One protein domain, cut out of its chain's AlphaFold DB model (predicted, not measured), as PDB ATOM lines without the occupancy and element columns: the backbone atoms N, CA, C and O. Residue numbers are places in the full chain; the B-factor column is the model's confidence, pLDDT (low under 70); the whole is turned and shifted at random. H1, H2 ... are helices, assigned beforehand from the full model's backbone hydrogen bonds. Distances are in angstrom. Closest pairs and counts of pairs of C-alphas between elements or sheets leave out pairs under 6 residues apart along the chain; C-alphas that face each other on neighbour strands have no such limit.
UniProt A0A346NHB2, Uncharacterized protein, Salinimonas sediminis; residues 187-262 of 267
ATOM      1  N   ALA A 187       0.991 -33.236  13.171       82.06
ATOM      2  CA  ALA A 187       1.392 -33.015  11.788       82.06
ATOM      3  C   ALA A 187       2.219 -31.730  11.579       82.06
ATOM      4  O   ALA A 187       3.109 -31.721  10.730       82.06
ATOM      5  N   ASP A 188       1.947 -30.650  12.314       80.69
ATOM      6  CA  ASP A 188       2.724 -29.409  12.218       80.69
ATOM      7  C   ASP A 188       4.151 -29.615  12.747       80.69
ATOM      8  O   ASP A 188       5.107 -29.242  12.064       80.69
ATOM      9  N   LEU A 189       4.300 -30.291  13.892       82.50
ATOM     10  CA  LEU A 189       5.606 -30.622  14.483       82.50
ATOM     11  C   LEU A 189       6.441 -31.520  13.561       82.50
ATOM     12  O   LEU A 189       7.622 -31.268  13.326       82.50
ATOM     13  N   VAL A 190       5.815 -32.543  12.970       85.81
ATOM     14  CA  VAL A 190       6.496 -33.447  12.032       85.81
ATOM     15  C   VAL A 190       6.976 -32.699  10.786       85.81
ATOM     16  O   VAL A 190       8.097 -32.913  10.324       85.81
ATOM     17  N   ASN A 191       6.162 -31.788  10.244       84.81
ATOM     18  CA  ASN A 191       6.570 -30.978   9.096       84.81
ATOM     19  C   ASN A 191       7.770 -30.074   9.424       84.81
ATOM     20  O   ASN A 191       8.669 -29.948   8.592       84.81
ATOM     21  N   GLU A 192       7.807 -29.479  10.619       81.50
ATOM     22  CA  GLU A 192       8.943 -28.675  11.088       81.50
ATOM     23  C   GLU A 192      10.233 -29.498  11.191       81.50
ATOM     24  O   GLU A 192      11.283 -29.056  10.713       81.50
ATOM     25  N   ALA A 193      10.153 -30.729  11.706       87.69
ATOM     26  CA  ALA A 193      11.299 -31.632  11.816       87.69
ATOM     27  C   ALA A 193      11.941 -31.968  10.451       87.69
ATOM     28  O   ALA A 193      13.144 -32.226  10.373       87.69
ATOM     29  N   PHE A 194      11.178 -31.906   9.352       87.44
ATOM     30  CA  PHE A 194      11.699 -32.118   7.996       87.44
ATOM     31  C   PHE A 194      12.316 -30.877   7.344       87.44
ATOM     32  O   PHE A 194      12.997 -31.007   6.319       87.44
ATOM     33  N   LEU A 195      12.108 -29.679   7.897       83.62
ATOM     34  CA  LEU A 195      12.706 -28.465   7.350       83.62
ATOM     35  C   LEU A 195      14.227 -28.475   7.533       83.62
ATOM     36  O   LEU A 195      14.755 -28.845   8.588       83.62
ATOM     37  N   LEU A 196      14.929 -28.017   6.493       79.88
ATOM     38  CA  LEU A 196      16.359 -27.736   6.555       79.88
ATOM     39  C   LEU A 196      16.564 -26.462   7.379       79.88
ATOM     40  O   LEU A 196      16.288 -25.364   6.893       79.88
ATOM     41  N   LYS A 197      17.032 -26.635   8.615       77.56
ATOM     42  CA  LYS A 197      17.427 -25.562   9.531       77.56
ATOM     43  C   LYS A 197      18.952 -25.439   9.530       77.56
ATOM     44  O   LYS A 197      19.657 -26.447   9.442       77.56
ATOM     45  N   ASP A 198      19.464 -24.213   9.542       73.75
ATOM     46  CA  ASP A 198      20.896 -23.967   9.729       73.75
ATOM     47  C   ASP A 198      21.315 -24.164  11.199       73.75
ATOM     48  O   ASP A 198      20.489 -24.450  12.065       73.75
ATOM     49  N   SER A 199      22.614 -24.049  11.488       75.81
ATOM     50  CA  SER A 199      23.140 -24.295  12.834       75.81
ATOM     51  C   SER A 199      22.581 -23.347  13.896       75.81
ATOM     52  O   SER A 199      22.426 -23.768  15.031       75.81
ATOM     53  N   GLU A 200      22.289 -22.093  13.544       66.94
ATOM     54  CA  GLU A 200      21.745 -21.105  14.487       66.94
ATOM     55  C   GLU A 200      20.273 -21.421  14.781       66.94
ATOM     56  O   GLU A 200      19.834 -21.384  15.923       66.94
ATOM     57  N   GLN A 201      19.523 -21.835  13.759       66.56
ATOM     58  CA  GLN A 201      18.130 -22.251  13.904       66.56
ATOM     59  C   GLN A 201      17.960 -23.550  14.703       66.56
ATOM     60  O   GLN A 201      16.926 -23.726  15.341       66.56
ATOM     61  N   LEU A 202      18.940 -24.457  14.658       77.00
ATOM     62  CA  LEU A 202      18.926 -25.709  15.422       77.00
ATOM     63  C   LEU A 202      19.200 -25.506  16.920       77.00
ATOM     64  O   LEU A 202      18.818 -26.359  17.712       77.00
ATOM     65  N   GLU A 203      19.825 -24.398  17.328       76.00
ATOM     66  CA  GLU A 203      20.050 -24.095  18.752       76.00
ATOM     67  C   GLU A 203      18.758 -23.695  19.490       76.00
ATOM     68  O   GLU A 203      18.703 -23.770  20.716       76.00
ATOM     69  N   ASP A 204      17.723 -23.289  18.749       72.62
ATOM     70  CA  ASP A 204      16.478 -22.716  19.277       72.62
ATOM     71  C   ASP A 204      15.246 -23.635  19.117       72.62
ATOM     72  O   ASP A 204      14.120 -23.193  19.372       72.62
ATOM     73  N   ILE A 205      15.418 -24.889  18.683       78.38
ATOM     74  CA  ILE A 205      14.296 -25.837  18.572       78.38
ATOM     75  C   ILE A 205      13.902 -26.406  19.941       78.38
ATOM     76  O   ILE A 205      14.716 -26.463  20.865       78.38
ATOM     77  N   ASP A 206      12.641 -26.806  20.087       79.31
ATOM     78  CA  ASP A 206      12.155 -27.424  21.320       79.31
ATOM     79  C   ASP A 206      12.502 -28.922  21.409       79.31
ATOM     80  O   ASP A 206      12.949 -29.553  20.448       79.31
ATOM     81  N   GLU A 207      12.334 -29.487  22.610       82.81
ATOM     82  CA  GLU A 207      12.646 -30.895  22.888       82.81
ATOM     83  C   GLU A 207      11.796 -31.855  22.037       82.81
ATOM     84  O   GLU A 207      12.281 -32.919  21.659       82.81
ATOM     85  N   GLU A 208      10.559 -31.478  21.698       84.88
ATOM     86  CA  GLU A 208       9.655 -32.299  20.883       84.88
ATOM     87  C   GLU A 208      10.099 -32.344  19.413       84.88
ATOM     88  O   GLU A 208      10.156 -33.424  18.818       84.88
ATOM     89  N   GLU A 209      10.473 -31.201  18.827       86.81
ATOM     90  CA  GLU A 209      11.045 -31.129  17.482       86.81
ATOM     91  C   GLU A 209      12.376 -31.884  17.419       86.81
ATOM     92  O   GLU A 209      12.607 -32.632  16.466       86.81
ATOM     93  N   GLN A 210      13.241 -31.729  18.427       89.06
ATOM     94  CA  GLN A 210      14.508 -32.460  18.488       89.06
ATOM     95  C   GLN A 210      14.268 -33.975  18.519       89.06
ATOM     96  O   GLN A 210      14.878 -34.702  17.738       89.06
ATOM     97  N   LEU A 211      13.325 -34.447  19.338       91.81
ATOM     98  CA  LEU A 211      12.980 -35.867  19.432       91.81
ATOM     99  C   LEU A 211      12.448 -36.423  18.102       91.81
ATOM    100  O   LEU A 211      12.802 -37.528  17.692       91.81
ATOM    101  N   LEU A 212      11.625 -35.644  17.396       93.50
ATOM    102  CA  LEU A 212      11.140 -35.989  16.060       93.50
ATOM    103  C   LEU A 212      12.265 -36.033  15.022       93.50
ATOM    104  O   LEU A 212      12.250 -36.893  14.139       93.50
ATOM    105  N   ARG A 213      13.233 -35.115  15.094       93.75
ATOM    106  CA  ARG A 213      14.414 -35.127  14.217       93.75
ATOM    107  C   ARG A 213      15.263 -36.371  14.456       93.75
ATOM    108  O   ARG A 213      15.589 -37.051  13.486       93.75
ATOM    109  N   ASP A 214      15.530 -36.701  15.716       94.56
ATOM    110  CA  ASP A 214      16.310 -37.881  16.099       94.56
ATOM    111  C   ASP A 214      15.626 -39.175  15.632       94.56
ATOM    112  O   ASP A 214      16.264 -40.035  15.020       94.56
ATOM    113  N   PHE A 215      14.307 -39.274  15.817       96.50
ATOM    114  CA  PHE A 215      13.500 -40.376  15.294       96.50
ATOM    115  C   PHE A 215      13.582 -40.497  13.766       96.50
ATOM    116  O   PHE A 215      13.773 -41.587  13.226       96.50
ATOM    117  N   ASN A 216      13.441 -39.381  13.047       95.25
ATOM    118  CA  ASN A 216      13.502 -39.371  11.587       95.25
ATOM    119  C   ASN A 216      14.871 -39.809  11.060       95.25
ATOM    120  O   ASN A 216      14.945 -40.526  10.059       95.25
ATOM    121  N   ASP A 217      15.938 -39.381  11.730       94.19
ATOM    122  CA  ASP A 217      17.302 -39.760  11.388       94.19
ATOM    123  C   ASP A 217      17.556 -41.250  11.673       94.19
ATOM    124  O   ASP A 217      18.140 -41.926  10.821       94.19
ATOM    125  N   ASP A 218      17.053 -41.795  12.787       94.62
ATOM    126  CA  ASP A 218      17.128 -43.232  13.098       94.62
ATOM    127  C   ASP A 218      16.361 -44.089  12.074       94.62
ATOM    128  O   ASP A 218      16.888 -45.075  11.544       94.62
ATOM    129  N   LEU A 219      15.148 -43.664  11.708       93.81
ATOM    130  CA  LEU A 219      14.344 -44.325  10.683       93.81
ATOM    131  C   LEU A 219      15.042 -44.352   9.324       93.81
ATOM    132  O   LEU A 219      15.051 -45.392   8.659       93.81
ATOM    133  N   ASP A 220      15.600 -43.220   8.894       93.38
ATOM    134  CA  ASP A 220      16.287 -43.104   7.607       93.38
ATOM    135  C   ASP A 220      17.613 -43.865   7.585       93.38
ATOM    136  O   ASP A 220      17.983 -44.434   6.553       93.38
ATOM    137  N   TRP A 221      18.318 -43.894   8.716       92.50
ATOM    138  CA  TRP A 221      19.541 -44.670   8.878       92.50
ATOM    139  C   TRP A 221      19.261 -46.175   8.823       92.50
ATOM    140  O   TRP A 221      19.958 -46.905   8.112       92.50
ATOM    141  N   SER A 222      18.206 -46.629   9.503       92.50
ATOM    142  CA  SER A 222      17.778 -48.032   9.528       92.50
ATOM    143  C   SER A 222      17.164 -48.493   8.200       92.50
ATOM    144  O   SER A 222      17.251 -49.673   7.851       92.50
ATOM    145  N   ASN A 223      16.578 -47.573   7.425       91.19
ATOM    146  CA  ASN A 223      15.873 -47.863   6.173       91.19
ATOM    147  C   ASN A 223      16.406 -47.020   4.997       91.19
ATOM    148  O   ASN A 223      15.677 -46.202   4.427       91.19
ATOM    149  N   PRO A 224      17.666 -47.222   4.570       87.50
ATOM    150  CA  PRO A 224      18.260 -46.405   3.523       87.50
ATOM    151  C   PRO A 224      17.556 -46.626   2.176       87.50
ATOM    152  O   PRO A 224      17.539 -47.731   1.628       87.50
ATOM    153  N   LEU A 225      17.025 -45.548   1.594       80.69
ATOM    154  CA  LEU A 225      16.439 -45.539   0.251       80.69
ATOM    155  C   LEU A 225      17.404 -44.883  -0.756       80.69
ATOM    156  O   LEU A 225      17.388 -43.662  -0.931       80.69
ATOM    157  N   PRO A 226      18.257 -45.657  -1.456       75.81
ATOM    158  CA  PRO A 226      19.270 -45.092  -2.340       75.81
ATOM    159  C   PRO A 226      18.645 -44.305  -3.501       75.81
ATOM    160  O   PRO A 226      17.875 -44.841  -4.302       75.81
ATOM    161  N   GLY A 227      19.013 -43.024  -3.604       68.31
ATOM    162  CA  GLY A 227      18.624 -42.132  -4.702       68.31
ATOM    163  C   GLY A 227      17.149 -41.713  -4.718       68.31
ATOM    164  O   GLY A 227      16.672 -41.247  -5.753       68.31
ATOM    165  N   LYS A 228      16.415 -41.899  -3.613       68.69
ATOM    166  CA  LYS A 228      14.991 -41.548  -3.480       68.69
ATOM    167  C   LYS A 228      14.756 -40.633  -2.269       68.69
ATOM    168  O   LYS A 228      15.701 -40.232  -1.599       68.69
ATOM    169  N   ALA A 229      13.493 -40.263  -2.042       76.44
ATOM    170  CA  ALA A 229      13.058 -39.505  -0.869       76.44
ATOM    171  C   ALA A 229      13.458 -40.205   0.445       76.44
ATOM    172  O   ALA A 229      13.571 -41.432   0.468       76.44
ATOM    173  N   ARG A 230      13.635 -39.417   1.519       88.62
ATOM    174  CA  ARG A 230      13.829 -39.912   2.895       88.62
ATOM    175  C   ARG A 230      12.713 -40.904   3.246       88.62
ATOM    176  O   ARG A 230      11.554 -40.661   2.896       88.62
ATOM    177  N   TYR A 231      13.062 -42.025   3.872       92.62
ATOM    178  CA  TYR A 231      12.111 -43.070   4.252       92.62
ATOM    179  C   TYR A 231      11.093 -42.534   5.255       92.62
ATOM    180  O   TYR A 231       9.893 -42.680   5.036       92.62
ATOM    181  N   SER A 232      11.573 -41.831   6.278       93.88
ATOM    182  CA  SER A 232      10.769 -41.128   7.280       93.88
ATOM    183  C   SER A 232       9.710 -40.217   6.642       93.88
ATOM    184  O   SER A 232       8.516 -40.328   6.921       93.88
ATOM    185  N   LEU A 233      10.125 -39.386   5.682       92.31
ATOM    186  CA  LEU A 233       9.239 -38.488   4.940       92.31
ATOM    187  C   LEU A 233       8.232 -39.253   4.067       92.31
ATOM    188  O   LEU A 233       7.081 -38.838   3.927       92.31
ATOM    189  N   ALA A 234       8.648 -40.352   3.435       91.31
ATOM    190  CA  ALA A 234       7.754 -41.177   2.627       91.31
ATOM    191  C   ALA A 234       6.699 -41.884   3.490       91.31
ATOM    192  O   ALA A 234       5.539 -41.946   3.077       91.31
ATOM    193  N   LEU A 235       7.099 -42.367   4.670       93.31
ATOM    194  CA  LEU A 235       6.229 -42.993   5.658       93.31
ATOM    195  C   LEU A 235       5.184 -41.994   6.154       93.31
ATOM    196  O   LEU A 235       3.997 -42.268   6.028       93.31
ATOM    197  N   PHE A 236       5.600 -40.804   6.591       95.00
ATOM    198  CA  PHE A 236       4.674 -39.767   7.050       95.00
ATOM    199  C   PHE A 236       3.652 -39.359   5.975       95.00
ATOM    200  O   PHE A 236       2.458 -39.260   6.246       95.00
ATOM    201  N   ASN A 237       4.100 -39.173   4.728       91.00
ATOM    202  CA  ASN A 237       3.223 -38.725   3.642       91.00
ATOM    203  C   ASN A 237       2.223 -39.789   3.162       91.00
ATOM    204  O   ASN A 237       1.166 -39.433   2.643       91.00
ATOM    205  N   GLN A 238       2.569 -41.077   3.244       93.19
ATOM    206  CA  GLN A 238       1.735 -42.165   2.709       93.19
ATOM    207  C   GLN A 238       0.945 -42.898   3.797       93.19
ATOM    208  O   GLN A 238      -0.163 -43.355   3.529       93.19
ATOM    209  N   TYR A 239       1.507 -42.993   5.003       95.50
ATOM    210  CA  TYR A 239       0.995 -43.772   6.129       95.50
ATOM    211  C   TYR A 239       1.205 -43.003   7.454       95.50
ATOM    212  O   TYR A 239       2.007 -43.414   8.295       95.50
ATOM    213  N   PRO A 240       0.509 -41.868   7.661       91.38
ATOM    214  CA  PRO A 240       0.712 -41.014   8.835       91.38
ATOM    215  C   PRO A 240       0.386 -41.718  10.163       91.38
ATOM    216  O   PRO A 240       1.049 -41.466  11.163       91.38
ATOM    217  N   GLU A 241      -0.587 -42.633  10.165       92.44
ATOM    218  CA  GLU A 241      -0.952 -43.432  11.345       92.44
ATOM    219  C   GLU A 241       0.195 -44.370  11.758       92.44
ATOM    220  O   GLU A 241       0.560 -44.428  12.931       92.44
ATOM    221  N   ASP A 242       0.822 -45.048  10.791       95.19
ATOM    222  CA  ASP A 242       1.958 -45.944  11.044       95.19
ATOM    223  C   ASP A 242       3.202 -45.170  11.505       95.19
ATOM    224  O   ASP A 242       3.966 -45.662  12.336       95.19
ATOM    225  N   TYR A 243       3.402 -43.958  10.974       96.31
ATOM    226  CA  TYR A 243       4.451 -43.047  11.430       96.31
ATOM    227  C   TYR A 243       4.253 -42.675  12.906       96.31
ATOM    228  O   TYR A 243       5.194 -42.761  13.691       96.31
ATOM    229  N   GLU A 244       3.033 -42.292  13.298       93.44
ATOM    230  CA  GLU A 244       2.727 -41.899  14.678       93.44
ATOM    231  C   GLU A 244       2.925 -43.061  15.663       93.44
ATOM    232  O   GLU A 244       3.484 -42.866  16.743       93.44
ATOM    233  N   VAL A 245       2.514 -44.277  15.285       95.19
ATOM    234  CA  VAL A 245       2.735 -45.479  16.104       95.19
ATOM    235  C   VAL A 245       4.230 -45.730  16.307       95.19
ATOM    236  O   VAL A 245       4.666 -45.890  17.442       95.19
ATOM    237  N   GLN A 246       5.028 -45.694  15.237       95.94
ATOM    238  CA  GLN A 246       6.477 -45.908  15.338       95.94
ATOM    239  C   GLN A 246       7.177 -44.816  16.149       95.94
ATOM    240  O   GLN A 246       8.093 -45.116  16.911       95.94
ATOM    241  N   PHE A 247       6.733 -43.564  16.023       95.50
ATOM    242  CA  PHE A 247       7.259 -42.474  16.838       95.50
ATOM    243  C   PHE A 247       6.958 -42.691  18.324       95.50
ATOM    244  O   PHE A 247       7.829 -42.508  19.171       95.50
ATOM    245  N   ARG A 248       5.743 -43.140  18.658       92.81
ATOM    246  CA  ARG A 248       5.373 -43.466  20.040       92.81
ATOM    247  C   ARG A 248       6.227 -44.600  20.605       92.81
ATOM    248  O   ARG A 248       6.743 -44.467  21.711       92.81
ATOM    249  N   ASP A 249       6.430 -45.658  19.825       94.31
ATOM    250  CA  ASP A 249       7.280 -46.785  20.216       94.31
ATOM    251  C   ASP A 249       8.735 -46.340  20.458       94.31
ATOM    252  O   ASP A 249       9.378 -46.803  21.400       94.31
ATOM    253  N   TYR A 250       9.249 -45.417  19.639       94.12
ATOM    254  CA  TYR A 250      10.574 -44.816  19.810       94.12
ATOM    255  C   TYR A 250      10.682 -44.022  21.123       94.12
ATOM    256  O   TYR A 250      11.631 -44.204  21.890       94.12
ATOM    257  N   CYS A 251       9.680 -43.196  21.436       91.25
ATOM    258  CA  CYS A 251       9.612 -42.461  22.701       91.25
ATOM    259  C   CYS A 251       9.594 -43.401  23.918       91.25
ATOM    260  O   CYS A 251      10.321 -43.171  24.888       91.25
ATOM    261  N   ASP A 252       8.801 -44.474  23.861       91.94
ATOM    262  CA  ASP A 252       8.700 -45.462  24.939       91.94
ATOM    263  C   ASP A 252      10.036 -46.196  25.162       91.94
ATOM    264  O   ASP A 252      10.434 -46.449  26.304       91.94
ATOM    265  N   GLN A 253      10.772 -46.507  24.089       91.19
ATOM    266  CA  GLN A 253      12.103 -47.122  24.175       91.19
ATOM    267  C   GLN A 253      13.104 -46.211  24.894       91.19
ATOM    268  O   GLN A 253      13.738 -46.646  25.856       91.19
ATOM    269  N   LEU A 254      13.177 -44.934  24.512       88.81
ATOM    270  CA  LEU A 254      14.072 -43.964  25.155       88.81
ATOM    271  C   LEU A 254      13.751 -43.756  26.639       88.81
ATOM    272  O   LEU A 254      14.656 -43.573  27.459       88.81
ATOM    273  N   GLN A 255      12.472 -43.783  27.019       84.56
ATOM    274  CA  GLN A 255      12.078 -43.685  28.426       84.56
ATOM    275  C   GLN A 255      12.550 -44.895  29.238       84.56
ATOM    276  O   GLN A 255      13.050 -44.724  30.354       84.56
ATOM    277  N   ASN A 256      12.442 -46.100  28.675       82.38
ATOM    278  CA  ASN A 256      12.905 -47.326  29.321       82.38
ATOM    279  C   ASN A 256      14.437 -47.360  29.456       82.38
ATOM    280  O   ASN A 256      14.946 -47.645  30.539       82.38
ATOM    281  N   GLU A 257      15.178 -46.975  28.416       81.19
ATOM    282  CA  GLU A 257      16.647 -46.909  28.456       81.19
ATOM    283  C   GLU A 257      17.155 -45.892  29.494       81.19
ATOM    284  O   GLU A 257      18.082 -46.169  30.262       81.19
ATOM    285  N   ASN A 258      16.500 -44.732  29.594       74.94
ATOM    286  CA  ASN A 258      16.826 -43.718  30.599       74.94
ATOM    287  C   ASN A 258      16.482 -44.152  32.037       74.94
ATOM    288  O   ASN A 258      17.129 -43.698  32.989       74.94
ATOM    289  N   ALA A 259      15.478 -45.014  32.218       71.56
ATOM    290  CA  ALA A 259      15.131 -45.589  33.515       71.56
ATOM    291  C   ALA A 259      16.145 -46.659  33.960       71.56
ATOM    292  O   ALA A 259      16.507 -46.709  35.136       71.56
ATOM    293  N   GLU A 260      16.654 -47.467  33.028       66.50
ATOM    294  CA  GLU A 260      17.663 -48.500  33.298       66.50
ATOM    295  C   GLU A 260      19.073 -47.920  33.533       66.50
ATOM    296  O   GLU A 260      19.855 -48.475  34.309       66.50
ATOM    297  N   ALA A 261      19.390 -46.759  32.949       58.94
ATOM    298  CA  ALA A 261      20.674 -46.070  33.119       58.94
ATOM    299  C   ALA A 261      20.873 -45.376  34.489       58.94
ATOM    300  O   ALA A 261      21.959 -44.854  34.758       58.94
ATOM    301  N   LYS A 262      19.870 -45.385  35.383       53.44
ATOM    302  CA  LYS A 262      19.978 -44.917  36.782       53.44
ATOM    303  C   LYS A 262      20.031 -46.093  37.778       53.44
ATOM    304  O   LYS A 262      19.073 -46.282  38.527       53.44
TER     305      LYS A 262
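AT A GLANCE: This is residues 187 to 262 of the 267 residues of an uncharacterized protein of Salinimonas sediminis (UniProt A0A346NHB2). H3 runs through the middle; H1 crosses it steeply, the H4-H5 hairpin packs on it, H2 lies away on a loop, and residues 255 to 262 stick out. These 76 residues, all helix with five named helices, H1 to H5 in order, and no named strand, are only just compact, close to loose: radius of gyration of the C-alphas 13.2 A, spans 41 by 30 by 23 A.

HOW THE PARTS SIT: Start at H1, residues 187 to 194: it touches residues 208 to 213 of H3, residues 207 to 222, at 62 degrees, a steep tilt; the closest C-alphas, Ala 193 and Arg 213, are 5.3 A apart. H2, residues 199 to 202, touches no helix. Residues 216 to 220 of H3 touch H4, residues 231 to 238, about perpendicular at 74 degrees; the closest C-alphas, Asp 220 and Tyr 231, are 5.4 A apart. H4 and H5, residues 240 to 260, form a helical hairpin. Each O i to N i+4 pair is within hydrogen-bond range in H1, H3, H4 and H5; H2 is too short.

IN THESE COORDINATES: Find C-alpha 187 at (1.392, -33.015, 11.788); H5 runs 30.7 A to C-alpha 260 at (17.663, -48.500, 33.298).

THE WHOLE: The printed part has no cut and no long link; residues 200 to 201, 227 to 228 and 260 to 262 are under pLDDT 70.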